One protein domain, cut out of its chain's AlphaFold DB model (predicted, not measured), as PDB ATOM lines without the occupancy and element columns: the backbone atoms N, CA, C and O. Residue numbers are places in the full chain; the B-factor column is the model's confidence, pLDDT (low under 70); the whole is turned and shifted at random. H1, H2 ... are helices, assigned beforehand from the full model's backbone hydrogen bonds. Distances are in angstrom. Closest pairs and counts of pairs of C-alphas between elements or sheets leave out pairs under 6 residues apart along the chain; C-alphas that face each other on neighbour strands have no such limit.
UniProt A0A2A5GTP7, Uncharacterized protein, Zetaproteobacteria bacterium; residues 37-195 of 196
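What this domain is: This is residues 37 to 195 of the 196 residues of an uncharacterized protein of Zetaproteobacteria bacterium (UniProt A0A2A5GTP7). Seven helices lie nearly side by side in two layers packed face to face, a row H1, H2, H3 against a row H4, H5, H6, H7. The chain runs up and down along the first row, crosses at the H3 to H4 link and comes back along the second, where H7 packs on H1. The layers meet clearly at both margins, H1 with H7 and H3 with H4 and H5, while H2 comes only close to H5 and H6. The printed part has 159 residues, with seven named helices in the order H1 to H7 and no named strand, and its class is all helix. It is compact, with a radius of gyration of the C-alphas of 15.1 A and spans of 44 by 33 by 22 A.

How they stand to each other: H7, residues 170 to 192, is the longest helix of an up and down bundle, in which each helix runs against the one before it. It touches H6, residues 146 to 166, opposite ways at a shallow tilt of 22 degrees; their closest C-alphas, of Ile 161 and Ala 173, are 4.5 A apart. H7 also touches H1, residues 37 to 47, the same way at a shallow tilt of 15 degrees, the closest C-alphas being those of Gly 46 and Phe 183 at 4.8 A. H6 forms a helical hairpin with H5, residues 125 to 141, at 9 degrees, with the C-alphas of Ala 133 and Gly 156 closest at 4.2 A. H1 and H2, residues 51 to 71, form another hairpin, closest at the C-alphas of Trp 38 and Ala 61, 4.8 A. H2 and H3, residues 75 to 93, come within 4.1 A at the C-alphas of Ser 66 and Ser 78. H3 touches H5 the same way at 11 degrees, the closest C-alphas being those of Ala 77 and Pro 130 at 6.5 A. H4, residues 100 to 121, touches H5, closest at the C-alphas of Ala 110 and Arg 138, 5.6 A, and H3. H2 and H7 are apart, as are H4 and H6. In H2, H3, H4, H6 and H7 every O i to N i+4 pair is within hydrogen-bond range; in H1 6 of 7 are, in H5 10 of 13.

Where its parts are: H7 measures 33.8 A from first to last C-alpha, H4 31.4 A, H2 30.2 A, H6 30.1 A, H3 26.9 A, H5 25.5 A and H1 15.8 A. H1 begins at C-alpha 37 (160.919, 115.729, 169.760). H4 begins at C-alpha 100 (131.259, 131.707, 179.993), and H7 ends at C-alpha 192 (145.133, 135.484, 153.962).

The domain as a whole: The two C-alphas farthest apart, of Lys 123 and Lys 195, are 48.8 A apart. The printed part has no cut. No link is long; that from H3 to H4, six residues, is short and the others are tight. The mean pLDDT of the printed part is 88.7, and residues 96 to 100 are under 70.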
ATOM      1  N   LEU A  37     162.331 116.113 169.715       97.19
ATOM      2  CA  LEU A  37     160.919 115.729 169.760       97.19
ATOM      3  C   LEU A  37     160.045 116.919 170.152       97.19
ATOM      4  O   LEU A  37     159.065 117.206 169.464       97.19
ATOM      5  N   TRP A  38     160.426 117.660 171.195       97.69
ATOM      6  CA  TRP A  38     159.736 118.888 171.578       97.69
ATOM      7  C   TRP A  38     159.677 119.892 170.418       97.69
ATOM      8  O   TRP A  38     158.592 120.393 170.110       97.69
ATOM      9  N   PHE A  39     160.795 120.153 169.736       97.94
ATOM     10  CA  PHE A  39     160.848 121.074 168.597       97.94
ATOM     11  C   PHE A  39     159.906 120.642 167.466       97.94
ATOM     12  O   PHE A  39     159.118 121.443 166.949       97.94
ATOM     13  N   THR A  40     159.947 119.356 167.117       97.75
ATOM     14  CA  THR A  40     159.135 118.772 166.046       97.75
ATOM     15  C   THR A  40     157.647 118.886 166.368       97.75
ATOM     16  O   THR A  40     156.872 119.421 165.573       97.75
ATOM     17  N   ILE A  41     157.238 118.453 167.562       97.88
ATOM     18  CA  ILE A  41     155.837 118.477 168.001       97.88
ATOM     19  C   ILE A  41     155.336 119.916 168.108       97.88
ATOM     20  O   ILE A  41     154.236 120.226 167.649       97.88
ATOM     21  N   THR A  42     156.155 120.820 168.646       97.56
ATOM     22  CA  THR A  42     155.783 122.230 168.758       97.56
ATOM     23  C   THR A  42     155.589 122.857 167.381       97.56
ATOM     24  O   THR A  42     154.598 123.545 167.156       97.56
ATOM     25  N   SER A  43     156.440 122.538 166.406       97.50
ATOM     26  CA  SER A  43     156.265 122.983 165.016       97.50
ATOM     27  C   SER A  43     154.939 122.501 164.400       97.50
ATOM     28  O   SER A  43     154.294 123.239 163.647       97.50
ATOM     29  N   LEU A  44     154.466 121.300 164.761       97.56
ATOM     30  CA  LEU A  44     153.155 120.783 164.338       97.56
ATOM     31  C   LEU A  44     151.972 121.552 164.957       97.56
ATOM     32  O   LEU A  44     150.914 121.660 164.328       97.56
ATOM     33  N   ILE A  45     152.139 122.152 166.141       96.38
ATOM     34  CA  ILE A  45     151.128 123.049 166.729       96.38
ATOM     35  C   ILE A  45     150.900 124.255 165.815       96.38
ATOM     36  O   ILE A  45     149.751 124.610 165.544       96.38
ATOM     37  N   GLY A  46     151.969 124.832 165.254       93.75
ATOM     38  CA  GLY A  46     151.883 125.949 164.305       93.75
ATOM     39  C   GLY A  46     150.987 125.640 163.099       93.75
ATOM     40  O   GLY A  46     150.198 126.488 162.675       93.75
ATOM     41  N   ARG A  47     151.015 124.390 162.615       94.69
ATOM     42  CA  ARG A  47     150.191 123.891 161.494       94.69
ATOM     43  C   ARG A  47     148.739 123.602 161.867       94.69
ATOM     44  O   ARG A  47     147.881 123.513 160.988       94.69
ATOM     45  N   SER A  48     148.453 123.409 163.148       94.62
ATOM     46  CA  SER A  48     147.156 122.925 163.608       94.62
ATOM     47  C   SER A  48     146.103 124.034 163.572       94.62
ATOM     48  O   SER A  48     146.250 125.066 164.225       94.62
ATOM     49  N   LYS A  49     145.012 123.814 162.828       92.75
ATOM     50  CA  LYS A  49     143.850 124.726 162.788       92.75
ATOM     51  C   LYS A  49     142.850 124.452 163.916       92.75
ATOM     52  O   LYS A  49     142.171 125.354 164.394       92.75
ATOM     53  N   LYS A  50     142.748 123.191 164.348       92.19
ATOM     54  CA  LYS A  50     141.803 122.757 165.386       92.19
ATOM     55  C   LYS A  50     142.411 122.960 166.772       92.19
ATOM     56  O   LYS A  50     143.451 122.379 167.076       92.19
ATOM     57  N   TYR A  51     141.713 123.704 167.629       91.38
ATOM     58  CA  TYR A  51     142.150 124.006 168.995       91.38
ATOM     59  C   TYR A  51     142.488 122.753 169.819       91.38
ATOM     60  O   TYR A  51     143.571 122.668 170.386       91.38
ATOM     61  N   LYS A  52     141.607 121.742 169.833       91.31
ATOM     62  CA  LYS A  52     141.845 120.498 170.589       91.31
ATOM     63  C   LYS A  52     143.119 119.768 170.149       91.31
ATOM     64  O   LYS A  52     143.846 119.267 170.995       91.31
ATOM     65  N   VAL A  53     143.404 119.741 168.845       94.81
ATOM     66  CA  VAL A  53     144.616 119.098 168.304       94.81
ATOM     67  C   VAL A  53     145.860 119.869 168.735       94.81
ATOM     68  O   VAL A  53     146.800 119.266 169.239       94.81
ATOM     69  N   ALA A  54     145.838 121.201 168.610       94.75
ATOM     70  CA  ALA A  54     146.920 122.058 169.090       94.75
ATOM     71  C   ALA A  54     147.191 121.841 170.590       94.75
ATOM     72  O   ALA A  54     148.344 121.731 170.994       94.75
ATOM     73  N   LEU A  55     146.135 121.715 171.401       93.31
ATOM     74  CA  LEU A  55     146.253 121.502 172.841       93.31
ATOM     75  C   LEU A  55     146.819 120.114 173.195       93.31
ATOM     76  O   LEU A  55     147.683 120.032 174.062       93.31
ATOM     77  N   ILE A  56     146.409 119.042 172.502       96.19
ATOM     78  CA  ILE A  56     146.998 117.696 172.671       96.19
ATOM     79  C   ILE A  56     148.488 117.716 172.331       96.19
ATOM     80  O   ILE A  56     149.313 117.246 173.109       96.19
ATOM     81  N   LEU A  57     148.852 118.299 171.187       97.19
ATOM     82  CA  LEU A  57     150.254 118.423 170.793       97.19
ATOM     83  C   LEU A  57     151.054 119.224 171.828       97.19
ATOM     84  O   LEU A  57     152.186 118.867 172.132       97.19
ATOM     85  N   ASN A  58     150.459 120.257 172.425       95.81
ATOM     86  CA  ASN A  58     151.093 121.038 173.483       95.81
ATOM     87  C   ASN A  58     151.303 120.247 174.782       95.81
ATOM     88  O   ASN A  58     152.352 120.393 175.403       95.81
ATOM     89  N   VAL A  59     150.374 119.369 175.174       96.50
ATOM     90  CA  VAL A  59     150.586 118.421 176.290       96.50
ATOM     91  C   VAL A  59     151.835 117.575 176.028       96.50
ATOM     92  O   VAL A  59     152.742 117.526 176.854       96.50
ATOM     93  N   ILE A  60     151.934 116.970 174.844       97.69
ATOM     94  CA  ILE A  60     153.068 116.099 174.507       97.69
ATOM     95  C   ILE A  60     154.371 116.911 174.419       97.69
ATOM     96  O   ILE A  60     155.405 116.485 174.937       97.69
ATOM     97  N   ALA A  61     154.333 118.099 173.810       97.12
ATOM     98  CA  ALA A  61     155.485 118.991 173.725       97.12
ATOM     99  C   ALA A  61     155.988 119.389 175.123       97.12
ATOM    100  O   ALA A  61     157.174 119.251 175.413       97.12
ATOM    101  N   THR A  62     155.094 119.831 176.009       95.69
ATOM    102  CA  THR A  62     155.460 120.252 177.371       95.69
ATOM    103  C   THR A  62     156.023 119.100 178.207       95.69
ATOM    104  O   THR A  62     156.999 119.315 178.919       95.69
ATOM    105  N   LEU A  63     155.524 117.867 178.057       96.75
ATOM    106  CA  LEU A  63     156.132 116.685 178.693       96.75
ATOM    107  C   LEU A  63     157.555 116.407 178.194       96.75
ATOM    108  O   LEU A  63     158.447 116.162 179.002       96.75
ATOM    109  N   ASN A  64     157.789 116.476 176.881       96.56
ATOM    110  CA  ASN A  64     159.132 116.281 176.326       96.56
ATOM    111  C   ASN A  64     160.101 117.354 176.828       96.56
ATOM    112  O   ASN A  64     161.229 117.049 177.205       96.56
ATOM    113  N   LEU A  65     159.651 118.606 176.895       95.44
ATOM    114  CA  LEU A  65     160.496 119.686 177.385       95.44
ATOM    115  C   LEU A  65     160.744 119.590 178.901       95.44
ATOM    116  O   LEU A  65     161.846 119.877 179.359       95.44
ATOM    117  N   SER A  66     159.768 119.099 179.672       95.56
ATOM    118  CA  SER A  66     159.953 118.737 181.083       95.56
ATOM    119  C   SER A  66     161.049 117.683 181.251       95.56
ATOM    120  O   SER A  66     161.911 117.836 182.118       95.56
ATOM    121  N   ALA A  67     161.040 116.634 180.421       94.56
ATOM    122  CA  ALA A  67     162.049 115.578 180.446       94.56
ATOM    123  C   ALA A  67     163.441 116.101 180.049       94.56
ATOM    124  O   ALA A  67     164.423 115.770 180.710       94.56
ATOM    125  N   TYR A  68     163.518 116.979 179.044       95.06
ATOM    126  CA  TYR A  68     164.751 117.683 178.669       95.06
ATOM    127  C   TYR A  68     165.326 118.508 179.829       95.06
ATOM    128  O   TYR A  68     166.506 118.407 180.148       95.06
ATOM    129  N   PHE A  69     164.501 119.309 180.508       93.00
ATOM    130  CA  PHE A  69     164.977 120.093 181.648       93.00
ATOM    131  C   PHE A  69     165.392 119.221 182.832       93.00
ATOM    132  O   PHE A  69     166.367 119.540 183.509       93.00
ATOM    133  N   TYR A  70     164.696 118.105 183.055       93.06
ATOM    134  CA  TYR A  70     165.077 117.136 184.077       93.06
ATOM    135  C   TYR A  70     166.460 116.535 183.793       93.06
ATOM    136  O   TYR A  70     167.292 116.476 184.694       93.06
ATOM    137  N   SER A  71     166.740 116.154 182.540       92.19
ATOM    138  CA  SER A  71     168.033 115.563 182.169       92.19
ATOM    139  C   SER A  71     169.202 116.549 182.250       92.19
ATOM    140  O   SER A  71     170.339 116.127 182.442       92.19
ATOM    141  N   LEU A  72     168.930 117.857 182.177       89.31
ATOM    142  CA  LEU A  72     169.907 118.922 182.425       89.31
ATOM    143  C   LEU A  72     170.070 119.295 183.910       89.31
ATOM    144  O   LEU A  72     170.831 120.205 184.227       89.31
ATOM    145  N   GLY A  73     169.336 118.652 184.826       87.62
ATOM    146  CA  GLY A  73     169.333 119.003 186.251       87.62
ATOM    147  C   GLY A  73     168.582 120.301 186.581       87.62
ATOM    148  O   GLY A  73     168.636 120.781 187.711       87.62
ATOM    149  N   LEU A  74     167.837 120.864 185.625       87.06
ATOM    150  CA  LEU A  74     167.034 122.078 185.785       87.06
ATOM    151  C   LEU A  74     165.641 121.722 186.324       87.06
ATOM    152  O   LEU A  74     164.621 121.854 185.642       87.06
ATOM    153  N   SER A  75     165.606 121.252 187.573       86.44
ATOM    154  CA  SER A  75     164.401 120.726 188.235       86.44
ATOM    155  C   SER A  75     163.229 121.710 188.235       86.44
ATOM    156  O   SER A  75     162.092 121.309 187.997       86.44
ATOM    157  N   LEU A  76     163.500 123.003 188.415       85.31
ATOM    158  CA  LEU A  76     162.478 124.045 188.423       85.31
ATOM    159  C   LEU A  76     161.727 124.146 187.094       85.31
ATOM    160  O   LEU A  76     160.502 124.036 187.046       85.31
ATOM    161  N   ALA A  77     162.482 124.317 186.007       87.25
ATOM    162  CA  ALA A  77     161.935 124.408 184.662       87.25
ATOM    163  C   ALA A  77     161.193 123.116 184.297       87.25
ATOM    164  O   ALA A  77     160.114 123.172 183.710       87.25
ATOM    165  N   SER A  78     161.722 121.963 184.719       90.62
ATOM    166  CA  SER A  78     161.051 120.674 184.553       90.62
ATOM    167  C   SER A  78     159.670 120.654 185.218       90.62
ATOM    168  O   SER A  78     158.672 120.409 184.545       90.62
ATOM    169  N   ILE A  79     159.580 121.009 186.504       90.12
ATOM    170  CA  ILE A  79     158.313 121.034 187.252       90.12
ATOM    171  C   ILE A  79     157.306 121.996 186.610       90.12
ATOM    172  O   ILE A  79     156.133 121.650 186.465       90.12
ATOM    173  N   ILE A  80     157.751 123.179 186.177       88.50
ATOM    174  CA  ILE A  80     156.892 124.165 185.504       88.50
ATOM    175  C   ILE A  80     156.272 123.567 184.236       88.50
ATOM    176  O   ILE A  80     155.064 123.680 184.018       88.50
ATOM    177  N   TYR A  81     157.067 122.885 183.413       91.69
ATOM    178  CA  TYR A  81     156.565 122.245 182.199       91.69
ATOM    179  C   TYR A  81     155.659 121.042 182.474       91.69
ATOM    180  O   TYR A  81     154.651 120.878 181.780       91.69
ATOM    181  N   LEU A  82     155.952 120.250 183.509       92.31
ATOM    182  CA  LEU A  82     155.090 119.153 183.949       92.31
ATOM    183  C   LEU A  82     153.713 119.662 184.393       92.31
ATOM    184  O   LEU A  82     152.687 119.186 183.907       92.31
ATOM    185  N   LEU A  83     153.677 120.686 185.248       89.38
ATOM    186  CA  LEU A  83     152.430 121.330 185.671       89.38
ATOM    187  C   LEU A  83     151.690 121.959 184.490       89.38
ATOM    188  O   LEU A  83     150.459 121.991 184.457       89.38
ATOM    189  N   GLY A  84     152.436 122.402 183.481       88.75
ATOM    190  CA  GLY A  84     151.889 122.887 182.223       88.75
ATOM    191  C   GLY A  84     151.115 121.798 181.513       88.75
ATOM    192  O   GLY A  84     149.938 121.992 181.201       88.75
ATOM    193  N   SER A  85     151.745 120.646 181.316       92.31
ATOM    194  CA  SER A  85     151.098 119.471 180.741       92.31
ATOM    195  C   SER A  85     149.826 119.095 181.506       92.31
ATOM    196  O   SER A  85     148.760 118.985 180.898       92.31
ATOM    197  N   CYS A  86     149.889 119.015 182.841       91.25
ATOM    198  CA  CYS A  86     148.723 118.730 183.680       91.25
ATOM    199  C   CYS A  86     147.594 119.751 183.480       91.25
ATOM    200  O   CYS A  86     146.433 119.366 183.359       91.25
ATOM    201  N   ASN A  87     147.916 121.043 183.388       86.62
ATOM    202  CA  ASN A  87     146.930 122.094 183.149       86.62
ATOM    203  C   ASN A  87     146.306 121.979 181.746       86.62
ATOM    204  O   ASN A  87     145.084 121.984 181.612       86.62
ATOM    205  N   SER A  88     147.112 121.802 180.693       89.81
ATOM    206  CA  SER A  88     146.587 121.595 179.337       89.81
ATOM    207  C   SER A  88     145.733 120.318 179.253       89.81
ATOM    208  O   SER A  88     144.715 120.306 178.562       89.81
ATOM    209  N   MET A  89     146.079 119.267 180.002       91.38
ATOM    210  CA  MET A  89     145.299 118.030 180.103       91.38
ATOM    211  C   MET A  89     143.978 118.233 180.857       91.38
ATOM    212  O   MET A  89     142.929 117.803 180.379       91.38
ATOM    213  N   ALA A  90     143.986 118.965 181.974       87.56
ATOM    214  CA  ALA A  90     142.766 119.358 182.677       87.56
ATOM    215  C   ALA A  90     141.842 120.183 181.762       87.56
ATOM    216  O   ALA A  90     140.638 119.945 181.698       87.56
ATOM    217  N   GLN A  91     142.413 121.099 180.977       84.56
ATOM    218  CA  GLN A  91     141.684 121.881 179.980       84.56
ATOM    219  C   GLN A  91     141.114 121.035 178.826       84.56
ATOM    220  O   GLN A  91     140.083 121.414 178.264       84.56
ATOM    221  N   LEU A  92     141.752 119.913 178.468       86.94
ATOM    222  CA  LEU A  92     141.233 118.944 177.490       86.94
ATOM    223  C   LEU A  92     140.052 118.137 178.035       86.94
ATOM    224  O   LEU A  92     139.131 117.843 177.273       86.94
ATOM    225  N   ALA A  93     140.079 117.795 179.325       86.06
ATOM    226  CA  ALA A  93     139.016 117.043 179.990       86.06
ATOM    227  C   ALA A  93     137.731 117.869 180.185       86.06
ATOM    228  O   ALA A  93     136.650 117.310 180.362       86.06
ATOM    229  N   MET A  94     137.822 119.201 180.126       81.38
ATOM    230  CA  MET A  94     136.655 120.071 180.255       81.38
ATOM    231  C   MET A  94     135.785 120.071 178.988       81.38
ATOM    232  O   MET A  94     136.307 120.144 177.868       81.38
ATOM    233  N   PRO A  95     134.446 120.066 179.130       72.56
ATOM    234  CA  PRO A  95     133.548 120.142 177.991       72.56
ATOM    235  C   PRO A  95     133.798 121.430 177.200       72.56
ATOM    236  O   PRO A  95     133.836 122.537 177.738       72.56
ATOM    237  N   ALA A  96     133.945 121.283 175.883       61.34
ATOM    238  CA  ALA A  96     134.211 122.388 174.963       61.34
ATOM    239  C   ALA A  96     132.992 123.306 174.738       61.34
ATOM    240  O   ALA A  96     133.022 124.138 173.834       61.34
ATOM    241  N   SER A  97     131.921 123.159 175.525       61.44
ATOM    242  CA  SER A  97     130.766 124.044 175.440       61.44
ATOM    243  C   SER A  97     131.197 125.474 175.777       61.44
ATOM    244  O   SER A  97     131.926 125.723 176.740       61.44
ATOM    245  N   ASN A  98     130.756 126.419 174.946       57.28
ATOM    246  CA  ASN A  98     131.074 127.853 174.991       57.28
ATOM    247  C   ASN A  98     130.449 128.579 176.203       57.28
ATOM    248  O   ASN A  98     130.124 129.764 176.140       57.28
ATOM    249  N   MET A  99     130.250 127.885 177.321       62.91
ATOM    250  CA  MET A  99     129.718 128.496 178.527       62.91
ATOM    251  C   MET A  99     130.775 129.425 179.126       62.91
ATOM    252  O   MET A  99     131.904 129.011 179.398       62.91
ATOM    253  N   LYS A 100     130.403 130.690 179.352       66.69
ATOM    254  CA  LYS A 100     131.259 131.707 179.993       66.69
ATOM    255  C   LYS A 100     131.875 131.192 181.306       66.69
ATOM    256  O   LYS A 100     133.040 131.470 181.573       66.69
ATOM    257  N   ALA A 101     131.136 130.368 182.054       71.00
ATOM    258  CA  ALA A 101     131.597 129.707 183.275       71.00
ATOM    259  C   ALA A 101     132.850 128.834 183.062       71.00
ATOM    260  O   ALA A 101     133.808 128.941 183.823       71.00
ATOM    261  N   ASN A 102     132.913 128.049 181.979       72.31
ATOM    262  CA  ASN A 102     134.074 127.199 181.691       72.31
ATOM    263  C   ASN A 102     135.320 128.032 181.375       72.31
ATOM    264  O   ASN A 102     136.421 127.673 181.783       72.31
ATOM    265  N   LYS A 103     135.166 129.173 180.691       70.69
ATOM    266  CA  LYS A 103     136.286 130.103 180.456       70.69
ATOM    267  C   LYS A 103     136.798 130.705 181.763       70.69
ATOM    268  O   LYS A 103     138.008 130.805 181.941       70.69
ATOM    269  N   ILE A 104     135.903 131.068 182.683       77.31
ATOM    270  CA  ILE A 104     136.282 131.590 184.004       77.31
ATOM    271  C   ILE A 104     137.050 130.530 184.796       77.31
ATOM    272  O   ILE A 104     138.152 130.815 185.250       77.31
ATOM    273  N   ILE A 105     136.538 129.297 184.883       78.19
ATOM    274  CA  ILE A 105     137.201 128.201 185.611       78.19
ATOM    275  C   ILE A 105     138.590 127.913 185.028       78.19
ATOM    276  O   ILE A 105     139.552 127.737 185.770       78.19
ATOM    277  N   ARG A 106     138.733 127.915 183.698       71.94
ATOM    278  CA  ARG A 106     140.024 127.676 183.034       71.94
ATOM    279  C   ARG A 106     141.038 128.784 183.291       71.94
ATOM    280  O   ARG A 106     142.199 128.482 183.550       71.94
ATOM    281  N   ASN A 107     140.608 130.043 183.243       76.62
ATOM    282  CA  ASN A 107     141.467 131.172 183.599       76.62
ATOM    283  C   ASN A 107     141.827 131.144 185.087       76.62
ATOM    284  O   ASN A 107     142.984 131.354 185.430       76.62
ATOM    285  N   PHE A 108     140.873 130.825 185.962       78.88
ATOM    286  CA  PHE A 108     141.111 130.706 187.396       78.88
ATOM    287  C   PHE A 108     142.138 129.613 187.707       78.88
ATOM    288  O   PHE A 108     143.115 129.881 188.395       78.88
ATOM    289  N   LEU A 109     141.992 128.418 187.123       73.88
ATOM    290  CA  LEU A 109     142.983 127.346 187.245       73.88
ATOM    291  C   LEU A 109     144.352 127.772 186.713       73.88
ATOM    292  O   LEU A 109     145.360 127.532 187.369       73.88
ATOM    293  N   ALA A 110     144.402 128.427 185.550       72.31
ATOM    294  CA  ALA A 110     145.651 128.938 184.999       72.31
ATOM    295  C   ALA A 110     146.335 129.926 185.952       72.31
ATOM    296  O   ALA A 110     147.532 129.793 186.191       72.31
ATOM    297  N   ILE A 111     145.588 130.869 186.525       77.19
ATOM    298  CA  ILE A 111     146.111 131.881 187.446       77.19
ATOM    299  C   ILE A 111     146.562 131.236 188.756       77.19
ATOM    300  O   ILE A 111     147.714 131.409 189.138       77.19
ATOM    301  N   VAL A 112     145.705 130.450 189.415       78.56
ATOM    302  CA  VAL A 112     146.010 129.835 190.718       78.56
ATOM    303  C   VAL A 112     147.208 128.899 190.620       78.56
ATOM    304  O   VAL A 112     148.134 129.016 191.419       78.56
ATOM    305  N   VAL A 113     147.246 128.021 189.610       75.88
ATOM    306  CA  VAL A 113     148.402 127.138 189.397       75.88
ATOM    307  C   VAL A 113     149.655 127.969 189.154       75.88
ATOM    308  O   VAL A 113     150.686 127.694 189.754       75.88
ATOM    309  N   SER A 114     149.572 129.022 188.339       72.75
ATOM    310  CA  SER A 114     150.732 129.877 188.086       72.75
ATOM    311  C   SER A 114     151.212 130.632 189.327       72.75
ATOM    312  O   SER A 114     152.418 130.801 189.495       72.75
ATOM    313  N   MET A 115     150.304 131.075 190.201       75.19
ATOM    314  CA  MET A 115     150.652 131.739 191.462       75.19
ATOM    315  C   MET A 115     151.327 130.767 192.426       75.19
ATOM    316  O   MET A 115     152.366 131.104 192.981       75.19
ATOM    317  N   ILE A 116     150.793 129.550 192.578       77.75
ATOM    318  CA  ILE A 116     151.393 128.506 193.421       77.75
ATOM    319  C   ILE A 116     152.789 128.145 192.909       77.75
ATOM    320  O   ILE A 116     153.739 128.101 193.686       77.75
ATOM    321  N   VAL A 117     152.921 127.940 191.596       70.38
ATOM    322  CA  VAL A 117     154.203 127.687 190.928       70.38
ATOM    323  C   VAL A 117     155.184 128.813 191.224       70.38
ATOM    324  O   VAL A 117     156.261 128.552 191.740       70.38
ATOM    325  N   SER A 118     154.794 130.061 190.963       72.12
ATOM    326  CA  SER A 118     155.672 131.218 191.164       72.12
ATOM    327  C   SER A 118     156.067 131.382 192.631       72.12
ATOM    328  O   SER A 118     157.210 131.698 192.917       72.12
ATOM    329  N   PHE A 119     155.155 131.135 193.572       78.00
ATOM    330  CA  PHE A 119     155.427 131.284 195.001       78.00
ATOM    331  C   PHE A 119     156.350 130.189 195.555       78.00
ATOM    332  O   PHE A 119     157.258 130.487 196.323       78.00
ATOM    333  N   LEU A 120     156.139 128.927 195.166       74.06
ATOM    334  CA  LEU A 120     156.913 127.796 195.695       74.06
ATOM    335  C   LEU A 120     158.279 127.628 195.024       74.06
ATOM    336  O   LEU A 120     159.197 127.072 195.624       74.06
ATOM    337  N   LEU A 121     158.393 128.043 193.763       70.19
ATOM    338  CA  LEU A 121     159.562 127.772 192.931       70.19
ATOM    339  C   LEU A 121     160.499 128.977 192.791       70.19
ATOM    340  O   LEU A 121     161.631 128.805 192.351       70.19
ATOM    341  N   TYR A 122     160.078 130.178 193.181       74.06
ATOM    342  CA  TYR A 122     160.938 131.354 193.109       74.06
ATOM    343  C   TYR A 122     162.077 131.274 194.134       74.06
ATOM    344  O   TYR A 122     161.853 131.390 195.339       74.06
ATOM    345  N   LYS A 123     163.309 131.086 193.646       78.25
ATOM    346  CA  LYS A 123     164.535 131.170 194.454       78.25
ATOM    347  C   LYS A 123     165.443 132.294 193.973       78.25
ATOM    348  O   LYS A 123     166.012 133.011 194.791       78.25
ATOM    349  N   GLU A 124     165.544 132.472 192.661       83.25
ATOM    350  CA  GLU A 124     166.336 133.512 192.012       83.25
ATOM    351  C   GLU A 124     165.465 134.381 191.098       83.25
ATOM    352  O   GLU A 124     164.457 133.934 190.553       83.25
ATOM    353  N   LEU A 125     165.901 135.616 190.827       82.06
ATOM    354  CA  LEU A 125     165.213 136.507 189.883       82.06
ATOM    355  C   LEU A 125     165.054 135.870 188.487       82.06
ATOM    356  O   LEU A 125     164.059 136.099 187.800       82.06
ATOM    357  N   LEU A 126     166.015 135.033 188.078       84.62
ATOM    358  CA  LEU A 126     165.982 134.317 186.799       84.62
ATOM    359  C   LEU A 126     164.858 133.272 186.715       84.62
ATOM    360  O   LEU A 126     164.411 132.954 185.613       84.62
ATOM    361  N   ASP A 127     164.357 132.787 187.850       80.75
ATOM    362  CA  ASP A 127     163.264 131.811 187.908       80.75
ATOM    363  C   ASP A 127     161.904 132.437 187.561       80.75
ATOM    364  O   ASP A 127     160.946 131.737 187.216       80.75
ATOM    365  N   LEU A 128     161.825 133.773 187.578       84.50
ATOM    366  CA  LEU A 128     160.630 134.514 187.190       84.50
ATOM    367  C   LEU A 128     160.309 134.343 185.696       84.50
ATOM    368  O   LEU A 128     159.137 134.320 185.322       84.50
ATOM    369  N   PHE A 129     161.322 134.184 184.835       87.88
ATOM    370  CA  PHE A 129     161.128 134.052 183.385       87.88
ATOM    371  C   PHE A 129     160.304 132.802 183.019       87.88
ATOM    372  O   PHE A 129     159.256 132.961 182.385       87.88
ATOM    373  N   PRO A 130     160.687 131.580 183.448       85.56
ATOM    374  CA  PRO A 130     159.860 130.385 183.297       85.56
ATOM    375  C   PRO A 130     158.416 130.566 183.766       85.56
ATOM    376  O   PRO A 130     157.483 130.144 183.080       85.56
ATOM    377  N   CYS A 131     158.223 131.226 184.910       84.50
ATOM    378  CA  CYS A 131     156.904 131.454 185.494       84.50
ATOM    379  C   CYS A 131     156.055 132.415 184.645       84.50
ATOM    380  O   CYS A 131     154.897 132.126 184.351       84.50
ATOM    381  N   LEU A 132     156.627 133.528 184.181       87.62
ATOM    382  CA  LEU A 132     155.936 134.489 183.315       87.62
ATOM    383  C   LEU A 132     155.565 133.881 181.961       87.62
ATOM    384  O   LEU A 132     154.447 134.073 181.471       87.62
ATOM    385  N   ALA A 133     156.483 133.115 181.369       90.94
ATOM    386  CA  ALA A 133     156.215 132.396 180.134       90.94
ATOM    387  C   ALA A 133     155.071 131.393 180.326       90.94
ATOM    388  O   ALA A 133     154.145 131.343 179.515       90.94
ATOM    389  N   PHE A 134     155.098 130.645 181.430       87.50
ATOM    390  CA  PHE A 134     154.042 129.717 181.802       87.50
ATOM    391  C   PHE A 134     152.678 130.409 181.911       87.50
ATOM    392  O   PHE A 134     151.750 130.022 181.197       87.50
ATOM    393  N   VAL A 135     152.568 131.461 182.730       86.50
ATOM    394  CA  VAL A 135     151.330 132.242 182.921       86.50
ATOM    395  C   VAL A 135     150.769 132.684 181.575       86.50
ATOM    396  O   VAL A 135     149.606 132.427 181.260       86.50
ATOM    397  N   THR A 136     151.614 133.316 180.759       90.69
ATOM    398  CA  THR A 136     151.224 133.890 179.469       90.69
ATOM    399  C   THR A 136     150.648 132.823 178.545       90.69
ATOM    400  O   THR A 136     149.555 132.981 177.998       90.69
ATOM    401  N   ILE A 137     151.348 131.692 178.414       91.44
ATOM    402  CA  ILE A 137     150.907 130.590 177.564       91.44
ATOM    403  C   ILE A 137     149.574 130.024 178.075       91.44
ATOM    404  O   ILE A 137     148.655 129.811 177.284       91.44
ATOM    405  N   ARG A 138     149.431 129.800 179.390       88.31
ATOM    406  CA  ARG A 138     148.204 129.224 179.968       88.31
ATOM    407  C   ARG A 138     146.990 130.144 179.821       88.31
ATOM    408  O   ARG A 138     145.909 129.660 179.482       88.31
ATOM    409  N   LEU A 139     147.155 131.454 180.014       88.12
ATOM    410  CA  LEU A 139     146.082 132.434 179.814       88.12
ATOM    411  C   LEU A 139     145.593 132.452 178.361       88.12
ATOM    412  O   LEU A 139     144.387 132.497 178.107       88.12
ATOM    413  N   CYS A 140     146.512 132.365 177.399       91.31
ATOM    414  CA  CYS A 140     146.164 132.286 175.983       91.31
ATOM    415  C   CYS A 140     145.511 130.948 175.609       91.31
ATOM    416  O   CYS A 140     144.572 130.925 174.810       91.31
ATOM    417  N   GLU A 141     145.951 129.835 176.203       87.62
ATOM    418  CA  GLU A 141     145.323 128.521 176.021       87.62
ATOM    419  C   GLU A 141     143.870 128.497 176.489       87.62
ATOM    420  O   GLU A 141     143.017 127.927 175.803       87.62
ATOM    421  N   ALA A 142     143.561 129.159 177.606       86.81
ATOM    422  CA  ALA A 142     142.218 129.201 178.174       86.81
ATOM    423  C   ALA A 142     141.173 129.871 177.256       86.81
ATOM    424  O   ALA A 142     139.974 129.643 177.424       86.81
ATOM    425  N   GLN A 143     141.598 130.629 176.234       88.12
ATOM    426  CA  GLN A 143     140.700 131.348 175.320       88.12
ATOM    427  C   GLN A 143     140.023 130.462 174.258       88.12
ATOM    428  O   GLN A 143     139.218 130.967 173.476       88.12
ATOM    429  N   GLN A 144     140.324 129.155 174.210       85.88
ATOM    430  CA  GLN A 144     139.722 128.186 173.270       85.88
ATOM    431  C   GLN A 144     139.921 128.522 171.779       85.88
ATOM    432  O   GLN A 144     139.198 128.029 170.916       85.88
ATOM    433  N   SER A 145     140.925 129.337 171.453       90.69
ATOM    434  CA  SER A 145     141.264 129.708 170.082       90.69
ATOM    435  C   SER A 145     142.673 129.242 169.755       90.69
ATOM    436  O   SER A 145     143.629 129.627 170.428       90.69
ATOM    437  N   ALA A 146     142.814 128.438 168.695       91.88
ATOM    438  CA  ALA A 146     144.121 127.975 168.226       91.88
ATOM    439  C   ALA A 146     145.032 129.161 167.869       91.88
ATOM    440  O   ALA A 146     146.221 129.144 168.170       91.88
ATOM    441  N   LYS A 147     144.461 130.225 167.292       94.50
ATOM    442  CA  LYS A 147     145.189 131.447 166.944       94.50
ATOM    443  C   LYS A 147     145.725 132.168 168.183       94.50
ATOM    444  O   LYS A 147     146.902 132.512 168.219       94.50
ATOM    445  N   ILE A 148     144.882 132.373 169.200       93.88
ATOM    446  CA  ILE A 148     145.291 133.047 170.445       93.88
ATOM    447  C   ILE A 148     146.336 132.210 171.182       93.88
ATOM    448  O   ILE A 148     147.337 132.751 171.638       93.88
ATOM    449  N   MET A 149     146.156 130.889 171.226       94.31
ATOM    450  CA  MET A 149     147.137 129.964 171.789       94.31
ATOM    451  C   MET A 149     148.506 130.098 171.102       94.31
ATOM    452  O   MET A 149     149.503 130.275 171.794       94.31
ATOM    453  N   LYS A 150     148.569 130.094 169.761       95.75
ATOM    454  CA  LYS A 150     149.829 130.282 169.012       95.75
ATOM    455  C   LYS A 150     150.504 131.617 169.342       95.75
ATOM    456  O   LYS A 150     151.718 131.652 169.499       95.75
ATOM    457  N   ILE A 151     149.734 132.697 169.476       96.31
ATOM    458  CA  ILE A 151     150.265 134.013 169.871       96.31
ATOM    459  C   ILE A 151     150.845 133.958 171.289       96.31
ATOM    460  O   ILE A 151     151.974 134.394 171.498       96.31
ATOM    461  N   GLY A 152     150.119 133.370 172.242       95.19
ATOM    462  CA  GLY A 152     150.616 133.179 173.606       95.19
ATOM    463  C   GLY A 152     151.894 132.347 173.663       95.19
ATOM    464  O   GLY A 152     152.814 132.684 174.401       95.19
ATOM    465  N   MET A 153     151.986 131.307 172.830       95.69
ATOM    466  CA  MET A 153     153.200 130.505 172.677       95.69
ATOM    467  C   MET A 153     154.366 131.312 172.108       95.69
ATOM    468  O   MET A 153     155.460 131.186 172.639       95.69
ATOM    469  N   ILE A 154     154.157 132.171 171.101       97.62
ATOM    470  CA  ILE A 154     155.216 133.064 170.594       97.62
ATOM    471  C   ILE A 154     155.738 133.966 171.716       97.62
ATOM    472  O   ILE A 154     156.945 134.040 171.926       97.62
ATOM    473  N   ILE A 155     154.842 134.626 172.458       97.12
ATOM    474  CA  ILE A 155     155.236 135.530 173.549       97.12
ATOM    475  C   ILE A 155     155.993 134.752 174.632       97.12
ATOM    476  O   ILE A 155     157.071 135.165 175.054       97.12
ATOM    477  N   GLY A 156     155.473 133.591 175.039       95.50
ATOM    478  CA  GLY A 156     156.143 132.718 175.997       95.50
ATOM    479  C   GLY A 156     157.511 132.233 175.512       95.50
ATOM    480  O   GLY A 156     158.452 132.202 176.299       95.50
ATOM    481  N   MET A 157     157.661 131.913 174.224       96.31
ATOM    482  CA  MET A 157     158.943 131.503 173.641       96.31
ATOM    483  C   MET A 157     159.974 132.624 173.654       96.31
ATOM    484  O   MET A 157     161.138 132.364 173.918       96.31
ATOM    485  N   ILE A 158     159.573 133.878 173.429       97.75
ATOM    486  CA  ILE A 158     160.489 135.023 173.551       97.75
ATOM    487  C   ILE A 158     161.065 135.086 174.972       97.75
ATOM    488  O   ILE A 158     162.275 135.198 175.144       97.75
ATOM    489  N   ILE A 159     160.215 134.937 175.991       96.12
ATOM    490  CA  ILE A 159     160.634 134.924 177.401       96.12
ATOM    491  C   ILE A 159     161.590 133.748 177.673       96.12
ATOM    492  O   ILE A 159     162.633 133.918 178.306       96.12
ATOM    493  N   TRP A 160     161.278 132.562 177.149       94.38
ATOM    494  CA  TRP A 160     162.123 131.375 177.278       94.38
ATOM    495  C   TRP A 160     163.441 131.460 176.496       94.38
ATOM    496  O   TRP A 160     164.419 130.849 176.919       94.38
ATOM    497  N   ILE A 161     163.506 132.200 175.385       96.94
ATOM    498  CA  ILE A 161     164.759 132.498 174.676       96.94
ATOM    499  C   ILE A 161     165.677 133.303 175.591       96.94
ATOM    500  O   ILE A 161     166.829 132.918 175.761       96.94
ATOM    501  N   PHE A 162     165.172 134.366 176.230       96.12
ATOM    502  CA  PHE A 162     165.966 135.141 177.189       96.12
ATOM    503  C   PHE A 162     166.465 134.272 178.344       96.12
ATOM    504  O   PHE A 162     167.658 134.283 178.638       96.12
ATOM    505  N   PHE A 163     165.590 133.455 178.940       93.88
ATOM    506  CA  PHE A 163     165.994 132.494 179.970       93.88
ATOM    507  C   PHE A 163     167.092 131.540 179.472       93.88
ATOM    508  O   PHE A 163     168.103 131.347 180.146       93.88
ATOM    509  N   GLY A 164     166.911 130.968 178.279       94.00
ATOM    510  CA  GLY A 164     167.858 130.038 177.678       94.00
ATOM    511  C   GLY A 164     169.226 130.673 177.445       94.00
ATOM    512  O   GLY A 164     170.233 130.079 177.811       94.00
ATOM    513  N   LEU A 165     169.274 131.899 176.918       96.12
ATOM    514  CA  LEU A 165     170.525 132.637 176.727       96.12
ATOM    515  C   LEU A 165     171.234 132.910 178.063       96.12
ATOM    516  O   LEU A 165     172.435 132.679 178.166       96.12
ATOM    517  N   LEU A 166     170.497 133.326 179.098       93.81
ATOM    518  CA  LEU A 166     171.060 133.639 180.418       93.81
ATOM    519  C   LEU A 166     171.589 132.403 181.166       93.81
ATOM    520  O   LEU A 166     172.535 132.520 181.940       93.81
ATOM    521  N   LYS A 167     171.010 131.218 180.937       90.38
ATOM    522  CA  LYS A 167     171.462 129.942 181.528       90.38
ATOM    523  C   LYS A 167     172.381 129.129 180.591       90.38
ATOM    524  O   LYS A 167     172.669 127.974 180.886       90.38
ATOM    525  N   GLY A 168     172.840 129.697 179.468       94.06
ATOM    526  CA  GLY A 168     173.766 129.039 178.530       94.06
ATOM    527  C   GLY A 168     173.151 127.927 177.661       94.06
ATOM    528  O   GLY A 168     173.869 127.141 177.046       94.06
ATOM    529  N   LEU A 169     171.822 127.852 177.571       94.69
ATOM    530  CA  LEU A 169     171.059 126.874 176.786       94.69
ATOM    531  C   LEU A 169     170.869 127.335 175.329       94.69
ATOM    532  O   LEU A 169     169.747 127.442 174.824       94.69
ATOM    533  N   TYR A 170     171.969 127.621 174.630       96.19
ATOM    534  CA  TYR A 170     171.942 128.264 173.307       96.19
ATOM    535  C   TYR A 170     171.175 127.470 172.245       96.19
ATOM    536  O   TYR A 170     170.432 128.052 171.456       96.19
ATOM    537  N   LEU A 171     171.303 126.140 172.245       95.25
ATOM    538  CA  LEU A 171     170.593 125.290 171.288       95.25
ATOM    539  C   LEU A 171     169.070 125.377 171.475       95.25
ATOM    540  O   LEU A 171     168.334 125.497 170.499       95.25
ATOM    541  N   MET A 172     168.591 125.376 172.721       95.75
ATOM    542  CA  MET A 172     167.166 125.534 173.026       95.75
ATOM    543  C   MET A 172     166.661 126.920 172.601       95.75
ATOM    544  O   MET A 172     165.591 127.024 172.000       95.75
ATOM    545  N   ALA A 173     167.435 127.979 172.863       97.31
ATOM    546  CA  ALA A 173     167.105 129.338 172.432       97.31
ATOM    547  C   ALA A 173     167.016 129.452 170.897       97.31
ATOM    548  O   ALA A 173     166.048 130.005 170.373       97.31
ATOM    549  N   LEU A 174     167.966 128.858 170.167       97.94
ATOM    550  CA  LEU A 174     167.954 128.816 168.702       97.94
ATOM    551  C   LEU A 174     166.700 128.111 168.165       97.94
ATOM    552  O   LEU A 174     165.996 128.656 167.312       97.94
ATOM    553  N   LEU A 175     166.391 126.918 168.684       97.50
ATOM    554  CA  LEU A 175     165.222 126.143 168.258       97.50
ATOM    555  C   LEU A 175     163.907 126.880 168.542       97.50
ATOM    556  O   LEU A 175     162.997 126.842 167.716       97.50
ATOM    557  N   GLN A 176     163.807 127.602 169.659       97.00
ATOM    558  CA  GLN A 176     162.656 128.466 169.927       97.00
ATOM    559  C   GLN A 176     162.522 129.601 168.916       97.00
ATOM    560  O   GLN A 176     161.420 129.846 168.426       97.00
ATOM    561  N   GLY A 177     163.629 130.255 168.557       98.06
ATOM    562  CA  GLY A 177     163.635 131.287 167.519       98.06
ATOM    563  C   GLY A 177     163.096 130.763 166.186       98.06
ATOM    564  O   GLY A 177     162.252 131.400 165.554       98.06
ATOM    565  N   LEU A 178     163.496 129.549 165.798       98.12
ATOM    566  CA  LEU A 178     162.977 128.882 164.601       98.12
ATOM    567  C   LEU A 178     161.473 128.584 164.698       98.12
ATOM    568  O   LEU A 178     160.738 128.827 163.739       98.12
ATOM    569  N   ILE A 179     160.985 128.112 165.849       97.75
ATOM    570  CA  ILE A 179     159.549 127.859 166.049       97.75
ATOM    571  C   ILE A 179     158.736 129.154 165.935       97.75
ATOM    572  O   ILE A 179     157.669 129.140 165.318       97.75
ATOM    573  N   ILE A 180     159.231 130.275 166.467       98.19
ATOM    574  CA  ILE A 180     158.564 131.579 166.338       98.19
ATOM    575  C   ILE A 180     158.377 131.940 164.860       98.19
ATOM    576  O   ILE A 180     157.274 132.315 164.454       98.19
ATOM    577  N   ILE A 181     159.418 131.764 164.037       97.81
ATOM    578  CA  ILE A 181     159.350 132.003 162.586       97.81
ATOM    579  C   ILE A 181     158.297 131.092 161.941       97.81
ATOM    580  O   ILE A 181     157.454 131.560 161.171       97.81
ATOM    581  N   ILE A 182     158.295 129.802 162.287       96.75
ATOM    582  CA  ILE A 182     157.311 128.830 161.791       96.75
ATOM    583  C   ILE A 182     155.885 129.271 162.149       96.75
ATOM    584  O   ILE A 182     155.005 129.300 161.285       96.75
ATOM    585  N   PHE A 183     155.640 129.649 163.406       97.00
ATOM    586  CA  PHE A 183     154.319 130.076 163.870       97.00
ATOM    587  C   PHE A 183     153.871 131.348 163.155       97.00
ATOM    588  O   PHE A 183     152.719 131.428 162.725       97.00
ATOM    589  N   TYR A 184     154.777 132.307 162.972       96.56
ATOM    590  CA  TYR A 184     154.505 133.535 162.235       96.56
ATOM    591  C   TYR A 184     154.069 133.255 160.790       96.56
ATOM    592  O   TYR A 184     153.045 133.781 160.344       96.56
ATOM    593  N   ILE A 185     154.778 132.371 160.075       96.56
ATOM    594  CA  ILE A 185     154.425 131.974 158.702       96.56
ATOM    595  C   ILE A 185     153.013 131.374 158.652       96.56
ATOM    596  O   ILE A 185     152.210 131.755 157.796       96.56
ATOM    597  N   PHE A 186     152.681 130.456 159.566       95.62
ATOM    598  CA  PHE A 186     151.359 129.822 159.578       95.62
ATOM    599  C   PHE A 186     150.236 130.788 159.966       95.62
ATOM    600  O   PHE A 186     149.186 130.776 159.326       95.62
ATOM    601  N   LEU A 187     150.463 131.673 160.940       94.75
ATOM    602  CA  LEU A 187     149.499 132.709 161.318       94.75
ATOM    603  C   LEU A 187     149.225 133.692 160.173       94.75
ATOM    604  O   LEU A 187     148.078 134.100 159.977       94.75
ATOM    605  N   LYS A 188     150.253 134.051 159.393       95.00
ATOM    606  CA  LYS A 188     150.094 134.897 158.203       95.00
ATOM    607  C   LYS A 188     149.222 134.208 157.148       95.00
ATOM    608  O   LYS A 188     148.243 134.800 156.704       95.00
ATOM    609  N   ARG A 189     149.497 132.936 156.835       93.00
ATOM    610  CA  ARG A 189     148.699 132.146 155.875       93.00
ATOM    611  C   ARG A 189     147.231 132.011 156.284       93.00
ATOM    612  O   ARG A 189     146.352 132.088 155.432       93.00
ATOM    613  N   GLU A 190     146.949 131.831 157.575       90.56
ATOM    614  CA  GLU A 190     145.569 131.785 158.083       90.56
ATOM    615  C   GLU A 190     144.832 133.114 157.852       90.56
ATOM    616  O   GLU A 190     143.666 133.106 157.459       90.56
ATOM    617  N   LYS A 191     145.507 134.259 158.036       88.50
ATOM    618  CA  LYS A 191     144.924 135.589 157.790       88.50
ATOM    619  C   LYS A 191     144.534 135.784 156.323       88.50
ATOM    620  O   LYS A 191     143.474 136.347 156.062       88.50
ATOM    621  N   ASP A 192     145.367 135.318 155.399       88.31
ATOM    622  CA  ASP A 192     145.133 135.484 153.962       88.31
ATOM    623  C   ASP A 192     143.980 134.592 153.470       88.31
ATOM    624  O   ASP A 192     143.171 135.029 152.658       88.31
ATOM    625  N   SER A 193     143.810 133.396 154.049       84.19
ATOM    626  CA  SER A 193     142.710 132.481 153.699       84.19
ATOM    627  C   SER A 193     141.305 132.957 154.085       84.19
ATOM    628  O   SER A 193     140.332 132.377 153.627       84.19
ATOM    629  N   HIS A 194     141.185 133.984 154.931       76.19
ATOM    630  CA  HIS A 194     139.893 134.589 155.286       76.19
ATOM    631  C   HIS A 194     139.509 135.776 154.393       76.19
ATOM    632  O   HIS A 194     138.426 136.328 154.562       76.19
ATOM    633  N   LYS A 195     140.413 136.215 153.511       71.38
ATOM    634  CA  LYS A 195     140.184 137.345 152.599       71.38
ATOM    635  C   LYS A 195     139.839 136.918 151.170       71.38
ATOM    636  O   LYS A 195     139.406 137.774 150.406       71.38
TER     637      LYS A 195